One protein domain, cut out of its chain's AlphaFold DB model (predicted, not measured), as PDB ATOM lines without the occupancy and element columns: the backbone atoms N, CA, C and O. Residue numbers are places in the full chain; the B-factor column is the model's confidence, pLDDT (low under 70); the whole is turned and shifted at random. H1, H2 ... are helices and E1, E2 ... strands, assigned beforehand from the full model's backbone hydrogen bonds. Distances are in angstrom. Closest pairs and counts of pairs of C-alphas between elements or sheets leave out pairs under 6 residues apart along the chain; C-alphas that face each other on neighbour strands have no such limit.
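AT A GLANCE: This is residues 174 to 277 of the 277 residues of an uncharacterized protein of Gluconacetobacter dulcium (UniProt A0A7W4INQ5). A twisted wall of four antiparallel strands, E1 to E4, has two short helices, H1 and H2, over one face, and beyond H1 lies a small, separate hairpin, E5 and E6. Residues 245 to 260, a long stretch with no named element, lead from H2 out to that hairpin. The 104 printed residues hold, in chain order, E1, E2, E3, E4, H1, H2, E5 and E6; the large sheet has the order E1, E2, E3, E4. The class is mixed, helices and strands, with under half of the residues in named elements. The whole is compact, with a radius of gyration of the C-alphas of 14.7 A, yet only just elongated, spanning 49 by 33 by 21 A.

HOW THE PARTS SIT: Start with the sheet of E1, residues 175 to 178, E2, 188 to 193, E3, 200 to 207, and E4, 214 to 224. It is a meander, each strand the antiparallel neighbour of the one before, and its edge strands are E1 and E4. Look between E1 and E2 for N 177 and O 189 at 2.9 A, between E2 and E3 for N 202 and O 192 at 2.7 A, and between E3 and E4 for N 205 and O 217 at 2.8 A, each within hydrogen-bond range. E4 bends by 54 degrees at residue 217. H1, residues 233 to 236, is on the sheet at a height of 7.3 A, only just over E2, on which 3 of its 4 C-alphas fall; the closest C-alphas of the two, Val 189 and Ile 234, are 6.9 A apart. H2, residues 238 to 244, is on the same face at a height of 8.9 A, only just over E4, on which 3 of its 7 C-alphas fall. It runs slantwise to the strands, at 57 degrees to E4 on the local plane; their closest C-alphas, Leu 217 and Arg 244, are 7.8 A apart. H1 and H2 meet only through their link. In H2 every O i to N i+4 pair is within hydrogen-bond range; H1 is too short for such a pair, and its one O i to N i+3 pair is not within range. Farther along, E5, residues 261 to 264, and E6, residues 267 to 270, form an antiparallel hairpin at 135 degrees, with N 269 and O 262 at 2.8 A, within hydrogen-bond range. The closest C-alphas of H1 and E6, Asp 235 and Leu 268, are 7.3 A apart, while E5 and E6 are both apart from E1, E2, E3 and E4.

IN THESE COORDINATES: Find C-alpha 175 at (-25.010, -25.655, -42.345), where E1 begins. E2 is 16.9 A long, E3 22.9 A and E4 25.2 A, ending at C-alpha 224, (-11.961, -24.155, -47.817). H2 covers 9.9 A, and E6 ends at C-alpha 270, (-11.982, -7.235, -34.930).

THE WHOLE: The C-alphas farthest apart, Thr 211 and Arg 277, are 50.2 A from each other. The printed part has no cut, and the one long link is H2 to E5. Residues 249 to 277 are under 70 in pLDDT; the mean of the printed part is 78.2.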
ATOM      1  N   GLN A 174     -21.566 -28.856 -43.197       81.38
ATOM      2  CA  GLN A 174     -22.814 -28.398 -43.793       81.38
ATOM      3  C   GLN A 174     -23.594 -27.600 -42.764       81.38
ATOM      4  O   GLN A 174     -23.701 -28.001 -41.608       81.38
ATOM      5  N   GLU A 175     -24.195 -26.503 -43.203       88.56
ATOM      6  CA  GLU A 175     -25.010 -25.655 -42.345       88.56
ATOM      7  C   GLU A 175     -26.154 -25.053 -43.162       88.56
ATOM      8  O   GLU A 175     -25.959 -24.637 -44.306       88.56
ATOM      9  N   ILE A 176     -27.346 -24.981 -42.575       93.62
ATOM     10  CA  ILE A 176     -28.420 -24.099 -43.033       93.62
ATOM     11  C   ILE A 176     -28.705 -23.141 -41.882       93.62
ATOM     12  O   ILE A 176     -28.982 -23.587 -40.774       93.62
ATOM     13  N   ARG A 177     -28.681 -21.834 -42.148       94.44
ATOM     14  CA  ARG A 177     -28.966 -20.804 -41.146       94.44
ATOM     15  C   ARG A 177     -29.985 -19.807 -41.679       94.44
ATOM     16  O   ARG A 177     -29.777 -19.196 -42.728       94.44
ATOM     17  N   VAL A 178     -31.078 -19.615 -40.940       95.12
ATOM     18  CA  VAL A 178     -31.977 -18.469 -41.141       95.12
ATOM     19  C   VAL A 178     -31.310 -17.244 -40.528       95.12
ATOM     20  O   VAL A 178     -30.979 -17.253 -39.344       95.12
ATOM     21  N   ILE A 179     -31.098 -16.192 -41.312       93.50
ATOM     22  CA  ILE A 179     -30.436 -14.984 -40.828       93.50
ATOM     23  C   ILE A 179     -31.462 -14.089 -40.124       93.50
ATOM     24  O   ILE A 179     -32.417 -13.597 -40.728       93.50
ATOM     25  N   GLU A 180     -31.274 -13.888 -38.820       90.69
ATOM     26  CA  GLU A 180     -32.226 -13.167 -37.963       90.69
ATOM     27  C   GLU A 180     -32.001 -11.643 -37.964       90.69
ATOM     28  O   GLU A 180     -32.946 -10.875 -37.761       90.69
ATOM     29  N   HIS A 181     -30.769 -11.190 -38.235       86.31
ATOM     30  CA  HIS A 181     -30.325  -9.798 -38.082       86.31
ATOM     31  C   HIS A 181     -29.430  -9.320 -39.244       86.31
ATOM     32  O   HIS A 181     -28.930 -10.113 -40.038       86.31
ATOM     33  N   GLY A 182     -29.233  -8.001 -39.361       87.56
ATOM     34  CA  GLY A 182     -28.387  -7.389 -40.396       87.56
ATOM     35  C   GLY A 182     -29.023  -7.307 -41.800       87.56
ATOM     36  O   GLY A 182     -30.226  -7.510 -41.954       87.56
ATOM     37  N   PRO A 183     -28.243  -6.991 -42.856       89.00
ATOM     38  CA  PRO A 183     -28.775  -6.751 -44.210       89.00
ATOM     39  C   PRO A 183     -29.315  -8.000 -44.934       89.00
ATOM     40  O   PRO A 183     -29.984  -7.880 -45.966       89.00
ATOM     41  N   LEU A 184     -29.029  -9.195 -44.411       91.50
ATOM     42  CA  LEU A 184     -29.633 -10.461 -44.839       91.50
ATOM     43  C   LEU A 184     -30.770 -10.919 -43.914       91.50
ATOM     44  O   LEU A 184     -31.237 -12.040 -44.061       91.50
ATOM     45  N   ALA A 185     -31.232 -10.100 -42.960       91.25
ATOM     46  CA  ALA A 185     -32.324 -10.492 -42.073       91.25
ATOM     47  C   ALA A 185     -33.556 -10.928 -42.883       91.25
ATOM     48  O   ALA A 185     -34.100 -10.138 -43.657       91.25
ATOM     49  N   SER A 186     -34.034 -12.149 -42.628       93.38
ATOM     50  CA  SER A 186     -35.041 -12.924 -43.382       93.38
ATOM     51  C   SER A 186     -34.520 -13.894 -44.441       93.38
ATOM     52  O   SER A 186     -35.297 -14.766 -44.824       93.38
ATOM     53  N   ASP A 187     -33.276 -13.790 -44.906       95.56
ATOM     54  CA  ASP A 187     -32.700 -14.710 -45.894       95.56
ATOM     55  C   ASP A 187     -32.237 -16.018 -45.222       95.56
ATOM     56  O   ASP A 187     -32.002 -16.072 -44.012       95.56
ATOM     57  N   ILE A 188     -32.094 -17.090 -46.004       96.88
ATOM     58  CA  ILE A 188     -31.535 -18.372 -45.548       96.88
ATOM     59  C   ILE A 188     -30.229 -18.623 -46.295       96.88
ATOM     60  O   ILE A 188     -30.212 -18.621 -47.526       96.88
ATOM     61  N   VAL A 189     -29.143 -18.878 -45.569       96.50
ATOM     62  CA  VAL A 189     -27.855 -19.275 -46.153       96.50
ATOM     63  C   VAL A 189     -27.660 -20.774 -45.941       96.50
ATOM     64  O   VAL A 189     -27.871 -21.278 -44.841       96.50
ATOM     65  N   MET A 190     -27.273 -21.482 -46.999       95.25
ATOM     66  CA  MET A 190     -26.971 -22.911 -46.998       95.25
ATOM     67  C   MET A 190     -25.548 -23.151 -47.501       95.25
ATOM     68  O   MET A 190     -25.144 -22.581 -48.520       95.25
ATOM     69  N   VAL A 191     -24.829 -24.029 -46.810       92.62
ATOM     70  CA  VAL A 191     -23.463 -24.461 -47.108       92.62
ATOM     71  C   VAL A 191     -23.470 -25.954 -47.421       92.62
ATOM     72  O   VAL A 191     -23.910 -26.764 -46.608       92.62
ATOM     73  N   GLU A 192     -22.968 -26.317 -48.598       90.25
ATOM     74  CA  GLU A 192     -22.797 -27.705 -49.049       90.25
ATOM     75  C   GLU A 192     -21.325 -27.917 -49.444       90.25
ATOM     76  O   GLU A 192     -20.789 -27.059 -50.142       90.25
ATOM     77  N   PRO A 193     -20.631 -29.011 -49.081       87.31
ATOM     78  CA  PRO A 193     -19.279 -29.265 -49.574       87.31
ATOM     79  C   PRO A 193     -19.253 -29.487 -51.096       87.31
ATOM     80  O   PRO A 193     -20.229 -29.938 -51.701       87.31
ATOM     81  N   THR A 194     -18.114 -29.208 -51.731       86.38
ATOM     82  CA  THR A 194     -17.857 -29.622 -53.117       86.38
ATOM     83  C   THR A 194     -17.506 -31.110 -53.166       86.38
ATOM     84  O   THR A 194     -16.766 -31.608 -52.320       86.38
ATOM     85  N   ALA A 195     -18.015 -31.829 -54.169       83.31
ATOM     86  CA  ALA A 195     -17.676 -33.240 -54.383       83.31
ATOM     87  C   ALA A 195     -16.274 -33.421 -55.000       83.31
ATOM     88  O   ALA A 195     -15.657 -34.474 -54.860       83.31
ATOM     89  N   ASP A 196     -15.785 -32.393 -55.693       78.50
ATOM     90  CA  ASP A 196     -14.518 -32.342 -56.414       78.50
ATOM     91  C   ASP A 196     -13.447 -31.522 -55.679       78.50
ATOM     92  O   ASP A 196     -13.734 -30.529 -54.999       78.50
ATOM     93  N   ALA A 197     -12.187 -31.913 -55.891       71.25
ATOM     94  CA  ALA A 197     -11.024 -31.142 -55.476       71.25
ATOM     95  C   ALA A 197     -10.854 -29.870 -56.347       71.25
ATOM     96  O   ALA A 197     -11.076 -29.936 -57.558       71.25
ATOM     97  N   PRO A 198     -10.404 -28.729 -55.786       75.00
ATOM     98  CA  PRO A 198     -10.055 -28.515 -54.380       75.00
ATOM     99  C   PRO A 198     -11.302 -28.485 -53.489       75.00
ATOM    100  O   PRO A 198     -12.254 -27.752 -53.769       75.00
ATOM    101  N   TYR A 199     -11.292 -29.283 -52.418       82.12
ATOM    102  CA  TYR A 199     -12.436 -29.407 -51.521       82.12
ATOM    103  C   TYR A 199     -12.709 -28.080 -50.807       82.12
ATOM    104  O   TYR A 199     -11.849 -27.519 -50.129       82.12
ATOM    105  N   GLY A 200     -13.928 -27.585 -50.967       87.38
ATOM    106  CA  GLY A 200     -14.426 -26.376 -50.329       87.38
ATOM    107  C   GLY A 200     -15.940 -26.444 -50.265       87.38
ATOM    108  O   GLY A 200     -16.498 -27.530 -50.118       87.38
ATOM    109  N   TYR A 201     -16.611 -25.306 -50.424       91.00
ATOM    110  CA  TYR A 201     -18.058 -25.226 -50.231       91.00
ATOM    111  C   TYR A 201     -18.775 -24.524 -51.386       91.00
ATOM    112  O   TYR A 201     -18.250 -23.599 -52.002       91.00
ATOM    113  N   TRP A 202     -20.011 -24.930 -51.649       93.12
ATOM    114  CA  TRP A 202     -21.027 -24.140 -52.326       93.12
ATOM    115  C   TRP A 202     -21.817 -23.357 -51.285       93.12
ATOM    116  O   TRP A 202     -22.420 -23.939 -50.388       93.12
ATOM    117  N   ILE A 203     -21.864 -22.039 -51.455       95.06
ATOM    118  CA  ILE A 203     -22.777 -21.167 -50.723       95.06
ATOM    119  C   ILE A 203     -24.009 -20.962 -51.594       95.06
ATOM    120  O   ILE A 203     -23.880 -20.542 -52.747       95.06
ATOM    121  N   THR A 204     -25.195 -21.232 -51.054       97.50
ATOM    122  CA  THR A 204     -26.479 -20.871 -51.669       97.50
ATOM    123  C   THR A 204     -27.250 -19.960 -50.725       97.50
ATOM    124  O   THR A 204     -27.487 -20.323 -49.577       97.50
ATOM    125  N   VAL A 205     -27.670 -18.794 -51.209       97.25
ATOM    126  CA  VAL A 205     -28.552 -17.883 -50.474       97.25
ATOM    127  C   VAL A 205     -29.946 -17.967 -51.065       97.25
ATOM    128  O   VAL A 205     -30.126 -17.819 -52.278       97.25
ATOM    129  N   PHE A 206     -30.925 -18.198 -50.199       97.44
ATOM    130  CA  PHE A 206     -32.335 -18.160 -50.526       97.44
ATOM    131  C   PHE A 206     -32.951 -16.893 -49.938       97.44
ATOM    132  O   PHE A 206     -33.062 -16.772 -48.717       97.44
ATOM    133  N   GLY A 207     -33.382 -15.974 -50.796       94.25
ATOM    134  CA  GLY A 207     -34.200 -14.840 -50.376       94.25
ATOM    135  C   GLY A 207     -35.687 -15.182 -50.435       94.25
ATOM    136  O   GLY A 207     -36.111 -16.158 -51.075       94.25
ATOM    137  N   GLN A 208     -36.501 -14.386 -49.740       84.44
ATOM    138  CA  GLN A 208     -37.956 -14.547 -49.728       84.44
ATOM    139  C   GLN A 208     -38.660 -13.581 -50.699       84.44
ATOM    140  O   GLN A 208     -39.547 -12.821 -50.315       84.44
ATOM    141  N   ALA A 209     -38.300 -13.647 -51.983       70.62
ATOM    142  CA  ALA A 209     -38.919 -12.849 -53.048       70.62
ATOM    143  C   ALA A 209     -40.416 -13.154 -53.309       70.62
ATOM    144  O   ALA A 209     -41.068 -12.429 -54.061       70.62
ATOM    145  N   SER A 210     -40.989 -14.225 -52.739       73.94
ATOM    146  CA  SER A 210     -42.423 -14.527 -52.874       73.94
ATOM    147  C   SER A 210     -43.000 -15.335 -51.697       73.94
ATOM    148  O   SER A 210     -42.554 -15.227 -50.554       73.94
ATOM    149  N   THR A 211     -44.040 -16.137 -51.948       82.69
ATOM    150  CA  THR A 211     -44.674 -17.013 -50.952       82.69
ATOM    151  C   THR A 211     -43.788 -18.166 -50.485       82.69
ATOM    152  O   THR A 211     -44.155 -18.818 -49.518       82.69
ATOM    153  N   ILE A 212     -42.654 -18.427 -51.143       90.88
ATOM    154  CA  ILE A 212     -41.655 -19.426 -50.741       90.88
ATOM    155  C   ILE A 212     -40.245 -18.853 -50.893       90.88
ATOM    156  O   ILE A 212     -40.028 -17.917 -51.667       90.88
ATOM    157  N   TYR A 213     -39.286 -19.457 -50.200       94.69
ATOM    158  CA  TYR A 213     -37.867 -19.171 -50.385       94.69
ATOM    159  C   TYR A 213     -37.366 -19.689 -51.737       94.69
ATOM    160  O   TYR A 213     -37.721 -20.792 -52.164       94.69
ATOM    161  N   ARG A 214     -36.526 -18.907 -52.423       94.75
ATOM    162  CA  ARG A 214     -35.935 -19.279 -53.720       94.75
ATOM    163  C   ARG A 214     -34.445 -18.942 -53.754       94.75
ATOM    164  O   ARG A 214     -34.079 -17.927 -53.176       94.75
ATOM    165  N   PRO A 215     -33.595 -19.745 -54.424       95.75
ATOM    166  CA  PRO A 215     -32.192 -19.393 -54.611       95.75
ATOM    167  C   PRO A 215     -32.072 -18.067 -55.369       95.75
ATOM    168  O   PRO A 215     -32.603 -17.942 -56.471       95.75
ATOM    169  N   GLU A 216     -31.357 -17.108 -54.789       95.31
ATOM    170  CA  GLU A 216     -31.035 -15.815 -55.414       95.31
ATOM    171  C   GLU A 216     -29.550 -15.730 -55.783       95.31
ATOM    172  O   GLU A 216     -29.177 -15.092 -56.764       95.31
ATOM    173  N   LEU A 217     -28.697 -16.433 -55.033       96.75
ATOM    174  CA  LEU A 217     -27.261 -16.503 -55.265       96.75
ATOM    175  C   LEU A 217     -26.754 -17.924 -55.000       96.75
ATOM    176  O   LEU A 217     -27.075 -18.513 -53.970       96.75
ATOM    177  N   ARG A 218     -25.902 -18.448 -55.889       96.50
ATOM    178  CA  ARG A 218     -25.070 -19.634 -55.636       96.50
ATOM    179  C   ARG A 218     -23.647 -19.386 -56.132       96.50
ATOM    180  O   ARG A 218     -23.471 -18.924 -57.256       96.50
ATOM    181  N   PHE A 219     -22.634 -19.671 -55.316       94.69
ATOM    182  CA  PHE A 219     -21.222 -19.528 -55.698       94.69
ATOM    183  C   PHE A 219     -20.309 -20.495 -54.930       94.69
ATOM    184  O   PHE A 219     -20.670 -20.964 -53.853       94.69
ATOM    185  N   ARG A 220     -19.129 -20.799 -55.489       91.62
ATOM    186  CA  ARG A 220     -18.074 -21.552 -54.790       91.62
ATOM    187  C   ARG A 220     -17.402 -20.608 -53.792       91.62
ATOM    188  O   ARG A 220     -16.952 -19.530 -54.186       91.62
ATOM    189  N   SER A 221     -17.407 -21.009 -52.529       89.00
ATOM    190  CA  SER A 221     -16.809 -20.333 -51.378       89.00
ATOM    191  C   SER A 221     -15.321 -20.035 -51.594       89.00
ATOM    192  O   SER A 221     -14.655 -20.752 -52.344       89.00
ATOM    193  N   ALA A 222     -14.799 -18.993 -50.941       85.62
ATOM    194  CA  ALA A 222     -13.356 -18.767 -50.827       85.62
ATOM    195  C   ALA A 222     -12.766 -19.530 -49.623       85.62
ATOM    196  O   ALA A 222     -11.623 -19.991 -49.671       85.62
ATOM    197  N   THR A 223     -13.578 -19.699 -48.578       83.19
ATOM    198  CA  THR A 223     -13.333 -20.577 -47.428       83.19
ATOM    199  C   THR A 223     -13.226 -22.029 -47.903       83.19
ATOM    200  O   THR A 223     -14.042 -22.482 -48.716       83.19
ATOM    201  N   HIS A 224     -12.234 -22.771 -47.412       82.50
ATOM    202  CA  HIS A 224     -11.961 -24.155 -47.817       82.50
ATOM    203  C   HIS A 224     -11.625 -25.052 -46.620       82.50
ATOM    204  O   HIS A 224     -11.398 -24.584 -45.508       82.50
ATOM    205  N   TYR A 225     -11.659 -26.370 -46.823       76.50
ATOM    206  CA  TYR A 225     -11.448 -27.306 -45.721       76.50
ATOM    207  C   TYR A 225     -10.017 -27.201 -45.173       76.50
ATOM    208  O   TYR A 225      -9.053 -27.382 -45.917       76.50
ATOM    209  N   GLY A 226      -9.883 -26.937 -43.870       75.31
ATOM    210  CA  GLY A 226      -8.584 -26.814 -43.202       75.31
ATOM    211  C   GLY A 226      -7.831 -25.506 -43.473       75.31
ATOM    212  O   GLY A 226      -6.622 -25.468 -43.263       75.31
ATOM    213  N   ASP A 227      -8.512 -24.441 -43.909       78.81
ATOM    214  CA  ASP A 227      -7.894 -23.135 -44.206       78.81
ATOM    215  C   ASP A 227      -7.415 -22.338 -42.973       78.81
ATOM    216  O   ASP A 227      -6.780 -21.290 -43.110       78.81
ATOM    217  N   GLY A 228      -7.682 -22.845 -41.766       77.69
ATOM    218  CA  GLY A 228      -7.290 -22.232 -40.496       77.69
ATOM    219  C   GLY A 228      -8.203 -21.093 -40.034       77.69
ATOM    220  O   GLY A 228      -7.902 -20.459 -39.023       77.69
ATOM    221  N   ASN A 229      -9.309 -20.828 -40.733       75.56
ATOM    222  CA  ASN A 229     -10.292 -19.835 -40.321       75.56
ATOM    223  C   ASN A 229     -11.094 -20.345 -39.101       75.56
ATOM    224  O   ASN A 229     -11.698 -21.415 -39.181       75.56
ATOM    225  N   PRO A 230     -11.136 -19.614 -37.969       77.25
ATOM    226  CA  PRO A 230     -11.895 -20.031 -36.786       77.25
ATOM    227  C   PRO A 230     -13.411 -19.793 -36.906       77.25
ATOM    228  O   PRO A 230     -14.159 -20.176 -36.008       77.25
ATOM    229  N   LEU A 231     -13.873 -19.119 -37.963       79.88
ATOM    230  CA  LEU A 231     -15.285 -18.809 -38.189       79.88
ATOM    231  C   LEU A 231     -16.011 -19.968 -38.883       79.88
ATOM    232  O   LEU A 231     -15.444 -20.649 -39.737       79.88
ATOM    233  N   ALA A 232     -17.308 -20.125 -38.606       83.81
ATOM    234  CA  ALA A 232     -18.166 -20.968 -39.434       83.81
ATOM    235  C   ALA A 232     -18.236 -20.420 -40.872       83.81
ATOM    236  O   ALA A 232     -18.164 -19.209 -41.101       83.81
ATOM    237  N   VAL A 233     -18.413 -21.310 -41.853       87.69
ATOM    238  CA  VAL A 233     -18.328 -20.971 -43.286       87.69
ATOM    239  C   VAL A 233     -19.326 -19.876 -43.691       87.69
ATOM    240  O   VAL A 233     -18.984 -19.001 -44.486       87.69
ATOM    241  N   ILE A 234     -20.538 -19.870 -43.118       89.88
ATOM    242  CA  ILE A 234     -21.548 -18.819 -43.358       89.88
ATOM    243  C   ILE A 234     -21.029 -17.437 -42.944       89.88
ATOM    244  O   ILE A 234     -21.225 -16.460 -43.667       89.88
ATOM    245  N   ASP A 235     -20.359 -17.358 -41.795       85.50
ATOM    246  CA  ASP A 235     -19.867 -16.107 -41.220       85.50
ATOM    247  C   ASP A 235     -18.614 -15.607 -41.947       85.50
ATOM    248  O   ASP A 235     -18.510 -14.420 -42.264       85.50
ATOM    249  N   ALA A 236     -17.705 -16.522 -42.296       85.38
ATOM    250  CA  ALA A 236     -16.537 -16.243 -43.127       85.38
ATOM    251  C   ALA A 236     -16.922 -15.677 -44.507       85.38
ATOM    252  O   ALA A 236     -16.310 -14.725 -44.999       85.38
ATOM    253  N   GLU A 237     -17.970 -16.227 -45.126       90.00
ATOM    254  CA  GLU A 237     -18.449 -15.798 -46.441       90.00
ATOM    255  C   GLU A 237     -19.433 -14.619 -46.394       90.00
ATOM    256  O   GLU A 237     -19.776 -14.085 -47.451       90.00
ATOM    257  N   MET A 238     -19.853 -14.146 -45.215       89.31
ATOM    258  CA  MET A 238     -20.836 -13.061 -45.078       89.31
ATOM    259  C   MET A 238     -20.476 -11.793 -45.892       89.31
ATOM    260  O   MET A 238     -21.330 -11.314 -46.648       89.31
ATOM    261  N   PRO A 239     -19.222 -11.283 -45.890       85.94
ATOM    262  CA  PRO A 239     -18.840 -10.131 -46.719       85.94
ATOM    263  C   PRO A 239     -18.833 -10.440 -48.229       85.94
ATOM    264  O   PRO A 239     -19.043  -9.552 -49.063       85.94
ATOM    265  N   ASN A 240     -18.594 -11.699 -48.616       88.62
ATOM    266  CA  ASN A 240     -18.669 -12.148 -50.008       88.62
ATOM    267  C   ASN A 240     -20.125 -12.260 -50.481       88.62
ATOM    268  O   ASN A 240     -20.424 -11.839 -51.600       88.62
ATOM    269  N   ILE A 241     -21.020 -12.765 -49.629       92.62
ATOM    270  CA  ILE A 241     -22.463 -12.836 -49.874       92.62
ATOM    271  C   ILE A 241     -23.034 -11.427 -50.076       92.62
ATOM    272  O   ILE A 241     -23.612 -11.150 -51.128       92.62
ATOM    273  N   LEU A 242     -22.819 -10.523 -49.113       91.06
ATOM    274  CA  LEU A 242     -23.333  -9.149 -49.154       91.06
ATOM    275  C   LEU A 242     -22.880  -8.413 -50.419       91.06
ATOM    276  O   LEU A 242     -23.711  -7.877 -51.155       91.06
ATOM    277  N   ARG A 243     -21.579  -8.488 -50.741       88.44
ATOM    278  CA  ARG A 243     -21.004  -7.901 -51.960       88.44
ATOM    279  C   ARG A 243     -21.629  -8.463 -53.239       88.44
ATOM    280  O   ARG A 243     -21.892  -7.698 -54.161       88.44
ATOM    281  N   ARG A 244     -21.857  -9.780 -53.318       93.25
ATOM    282  CA  ARG A 244     -22.455 -10.439 -54.497       93.25
ATOM    283  C   ARG A 244     -23.941 -10.116 -54.666       93.25
ATOM    284  O   ARG A 244     -24.402 -10.057 -55.799       93.25
ATOM    285  N   LEU A 245     -24.663  -9.879 -53.571       93.00
ATOM    286  CA  LEU A 245     -26.065  -9.445 -53.574       93.00
ATOM    287  C   LEU A 245     -26.231  -7.920 -53.721       93.00
ATOM    288  O   LEU A 245     -27.356  -7.428 -53.714       93.00
ATOM    289  N   GLY A 246     -25.135  -7.154 -53.814       89.69
ATOM    290  CA  GLY A 246     -25.175  -5.689 -53.872       89.69
ATOM    291  C   GLY A 246     -25.724  -5.025 -52.602       89.69
ATOM    292  O   GLY A 246     -26.092  -3.852 -52.638       89.69
ATOM    293  N   LYS A 247     -25.795  -5.759 -51.484       85.75
ATOM    294  CA  LYS A 247     -26.264  -5.236 -50.196       85.75
ATOM    295  C   LYS A 247     -25.120  -4.502 -49.480       85.75
ATOM    296  O   LYS A 247     -23.959  -4.874 -49.666       85.75
ATOM    297  N   PRO A 248     -25.413  -3.471 -48.665       76.88
ATOM    298  CA  PRO A 248     -24.383  -2.777 -47.902       76.88
ATOM    299  C   PRO A 248     -23.670  -3.752 -46.962       76.88
ATOM    300  O   PRO A 248     -24.310  -4.506 -46.231       76.88
ATOM    301  N   ASP A 249     -22.341  -3.708 -46.984       68.19
ATOM    302  CA  ASP A 249     -21.493  -4.341 -45.979       68.19
ATOM    303  C   ASP A 249     -21.629  -3.516 -44.684       68.19
ATOM    304  O   ASP A 249     -21.300  -2.325 -44.708       68.19
ATOM    305  N   PRO A 250     -22.183  -4.060 -43.582       58.84
ATOM    306  CA  PRO A 250     -22.419  -3.288 -42.363       58.84
ATOM    307  C   PRO A 250     -21.114  -2.976 -41.617       58.84
ATOM    308  O   PRO A 250     -21.128  -2.207 -40.658       58.84
ATOM    309  N   LEU A 251     -19.996  -3.573 -42.040       53.66
ATOM    310  CA  LEU A 251     -18.703  -3.439 -41.397       53.66
ATOM    311  C   LEU A 251     -17.829  -2.414 -42.133       53.66
ATOM    312  O   LEU A 251     -17.591  -2.551 -43.338       53.66
ATOM    313  N   PRO A 252     -17.251  -1.420 -41.433       45.34
ATOM    314  CA  PRO A 252     -16.100  -0.720 -41.971       45.34
ATOM    315  C   PRO A 252     -14.968  -1.739 -42.105       45.34
ATOM    316  O   PRO A 252     -14.485  -2.277 -41.108       45.34
ATOM    317  N   ARG A 253     -14.545  -2.022 -43.342       50.31
ATOM    318  CA  ARG A 253     -13.407  -2.913 -43.597       50.31
ATOM    319  C   ARG A 253     -12.214  -2.440 -42.775       50.31
ATOM    320  O   ARG A 253     -11.763  -1.308 -42.955       50.31
ATOM    321  N   ALA A 254     -11.684  -3.315 -41.922       47.31
ATOM    322  CA  ALA A 254     -10.388  -3.081 -41.311       47.31
ATOM    323  C   ALA A 254      -9.376  -2.830 -42.442       47.31
ATOM    324  O   ALA A 254      -9.215  -3.652 -43.343       47.31
ATOM    325  N   SER A 255      -8.732  -1.663 -42.428       45.12
ATOM    326  CA  SER A 255      -7.758  -1.256 -43.452       45.12
ATOM    327  C   SER A 255      -6.436  -2.033 -43.370       45.12
ATOM    328  O   SER A 255      -5.567  -1.865 -44.222       45.12
ATOM    329  N   ALA A 256      -6.301  -2.890 -42.358       52.78
ATOM    330  CA  ALA A 256      -5.203  -3.812 -42.121       52.78
ATOM    331  C   ALA A 256      -5.765  -5.197 -41.749       52.78
ATOM    332  O   ALA A 256      -6.955  -5.335 -41.459       52.78
ATOM    333  N   ALA A 257      -4.900  -6.216 -41.735       55.16
ATOM    334  CA  ALA A 257      -5.261  -7.571 -41.325       55.16
ATOM    335  C   ALA A 257      -5.954  -7.575 -39.948       55.16
ATOM    336  O   ALA A 257      -5.397  -7.075 -38.973       55.16
ATOM    337  N   CYS A 258      -7.167  -8.131 -39.888       61.62
ATOM    338  CA  CYS A 258      -7.949  -8.301 -38.664       61.62
ATOM    339  C   CYS A 258      -7.268  -9.366 -37.784       61.62
ATOM    340  O   CYS A 258      -7.281 -10.533 -38.173       61.62
ATOM    341  N   PRO A 259      -6.641  -9.015 -36.643       56.84
ATOM    342  CA  PRO A 259      -5.791  -9.959 -35.919       56.84
ATOM    343  C   PRO A 259      -6.592 -10.920 -35.028       56.84
ATOM    344  O   PRO A 259      -6.101 -11.996 -34.709       56.84
ATOM    345  N   MET A 260      -7.812 -10.537 -34.630       59.38
ATOM    346  CA  MET A 260      -8.727 -11.346 -33.816       59.38
ATOM    347  C   MET A 260     -10.175 -11.210 -34.333       59.38
ATOM    348  O   MET A 260     -10.980 -10.477 -33.744       59.38
ATOM    349  N   PRO A 261     -10.504 -11.860 -35.469       64.50
ATOM    350  CA  PRO A 261     -11.875 -11.963 -35.959       64.50
ATOM    351  C   PRO A 261     -12.751 -12.735 -34.962       64.50
ATOM    352  O   PRO A 261     -12.434 -13.865 -34.600       64.50
ATOM    353  N   HIS A 262     -13.861 -12.139 -34.533       59.00
ATOM    354  CA  HIS A 262     -14.861 -12.763 -33.659       59.00
ATOM    355  C   HIS A 262     -16.262 -12.234 -33.994       59.00
ATOM    356  O   HIS A 262     -16.400 -11.178 -34.604       59.00
ATOM    357  N   LEU A 263     -17.318 -12.957 -33.622       52.75
ATOM    358  CA  LEU A 263     -18.699 -12.562 -33.920       52.75
ATOM    359  C   LEU A 263     -19.368 -11.882 -32.720       52.75
ATOM    360  O   LEU A 263     -19.264 -12.359 -31.592       52.75
ATOM    361  N   HIS A 264     -20.119 -10.814 -32.991       47.44
ATOM    362  CA  HIS A 264     -21.085 -10.212 -32.067       47.44
ATOM    363  C   HIS A 264     -22.340  -9.855 -32.875       47.44
ATOM    364  O   HIS A 264     -22.245  -9.200 -33.915       47.44
ATOM    365  N   ASP A 265     -23.502 -10.352 -32.440       45.69
ATOM    366  CA  ASP A 265     -24.813 -10.229 -33.108       45.69
ATOM    367  C   ASP A 265     -24.850 -10.619 -34.603       45.69
ATOM    368  O   ASP A 265     -25.586 -10.040 -35.401       45.69
ATOM    369  N   GLY A 266     -24.053 -11.618 -35.001       41.84
ATOM    370  CA  GLY A 266     -23.987 -12.092 -36.393       41.84
ATOM    371  C   GLY A 266     -23.211 -11.174 -37.348       41.84
ATOM    372  O   GLY A 266     -23.265 -11.366 -38.560       41.84
ATOM    373  N   ALA A 267     -22.482 -10.189 -36.818       43.50
ATOM    374  CA  ALA A 267     -21.515  -9.385 -37.557       43.50
ATOM    375  C   ALA A 267     -20.080  -9.765 -37.155       43.50
ATOM    376  O   ALA A 267     -19.832 -10.139 -36.009       43.50
ATOM    377  N   LEU A 268     -19.137  -9.672 -38.096       52.19
ATOM    378  CA  LEU A 268     -17.723  -9.982 -37.878       52.19
ATOM    379  C   LEU A 268     -16.962  -8.765 -37.325       52.19
ATOM    380  O   LEU A 268     -16.764  -7.775 -38.024       52.19
ATOM    381  N   TRP A 269     -16.492  -8.856 -36.086       57.78
ATOM    382  CA  TRP A 269     -15.736  -7.822 -35.382       57.78
ATOM    383  C   TRP A 269     -14.247  -8.162 -35.295       57.78
ATOM    384  O   TRP A 269     -13.847  -9.324 -35.322       57.78
ATOM    385  N   CYS A 270     -13.423  -7.126 -35.146       65.81
ATOM    386  CA  CYS A 270     -11.982  -7.235 -34.930       65.81
ATOM    387  C   CYS A 270     -11.629  -6.560 -33.606       65.81
ATOM    388  O   CYS A 270     -11.660  -5.332 -33.522       65.81
ATOM    389  N   THR A 271     -11.268  -7.331 -32.581       61.28
ATOM    390  CA  THR A 271     -10.712  -6.775 -31.338       61.28
ATOM    391  C   THR A 271      -9.244  -6.420 -31.550       61.28
ATOM    392  O   THR A 271      -8.515  -7.107 -32.274       61.28
ATOM    393  N   ARG A 272      -8.779  -5.339 -30.914       51.44
ATOM    394  CA  ARG A 272      -7.338  -5.069 -30.816       51.44
ATOM    395  C   ARG A 272      -6.731  -5.938 -29.706       51.44
ATOM    396  O   ARG A 272      -7.398  -6.145 -28.695       51.44
ATOM    397  N   PRO A 273      -5.464  -6.377 -29.823       51.28
ATOM    398  CA  PRO A 273      -4.793  -7.163 -28.778       51.28
ATOM    399  C   PRO A 273      -4.664  -6.483 -27.401       51.28
ATOM    400  O   PRO A 273      -4.288  -7.140 -26.438       51.28
ATOM    401  N   GLU A 274      -4.933  -5.178 -27.297       47.97
ATOM    402  CA  GLU A 274      -4.734  -4.380 -26.076       47.97
ATOM    403  C   GLU A 274      -6.014  -4.171 -25.243       47.97
ATOM    404  O   GLU A 274      -5.947  -3.568 -24.176       47.97
ATOM    405  N   GLU A 275      -7.176  -4.656 -25.699       47.16
ATOM    406  CA  GLU A 275      -8.479  -4.394 -25.054       47.16
ATOM    407  C   GLU A 275      -8.909  -5.480 -24.043       47.16
ATOM    408  O   GLU A 275      -9.962  -5.382 -23.421       47.16
ATOM    409  N   THR A 276      -8.071  -6.498 -23.813       45.44
ATOM    410  CA  THR A 276      -8.207  -7.433 -22.682       45.44
ATOM    411  C   THR A 276      -7.326  -7.005 -21.511       45.44
ATOM    412  O   THR A 276      -6.166  -7.417 -21.417       45.44
ATOM    413  N   ARG A 277      -7.890  -6.199 -20.604       38.56
ATOM    414  CA  ARG A 277      -7.314  -5.893 -19.289       38.56
ATOM    415  C   ARG A 277      -8.378  -5.767 -18.204       38.56
ATOM    416  O   ARG A 277      -9.417  -5.142 -18.495       38.56
TER     417      ARG A 277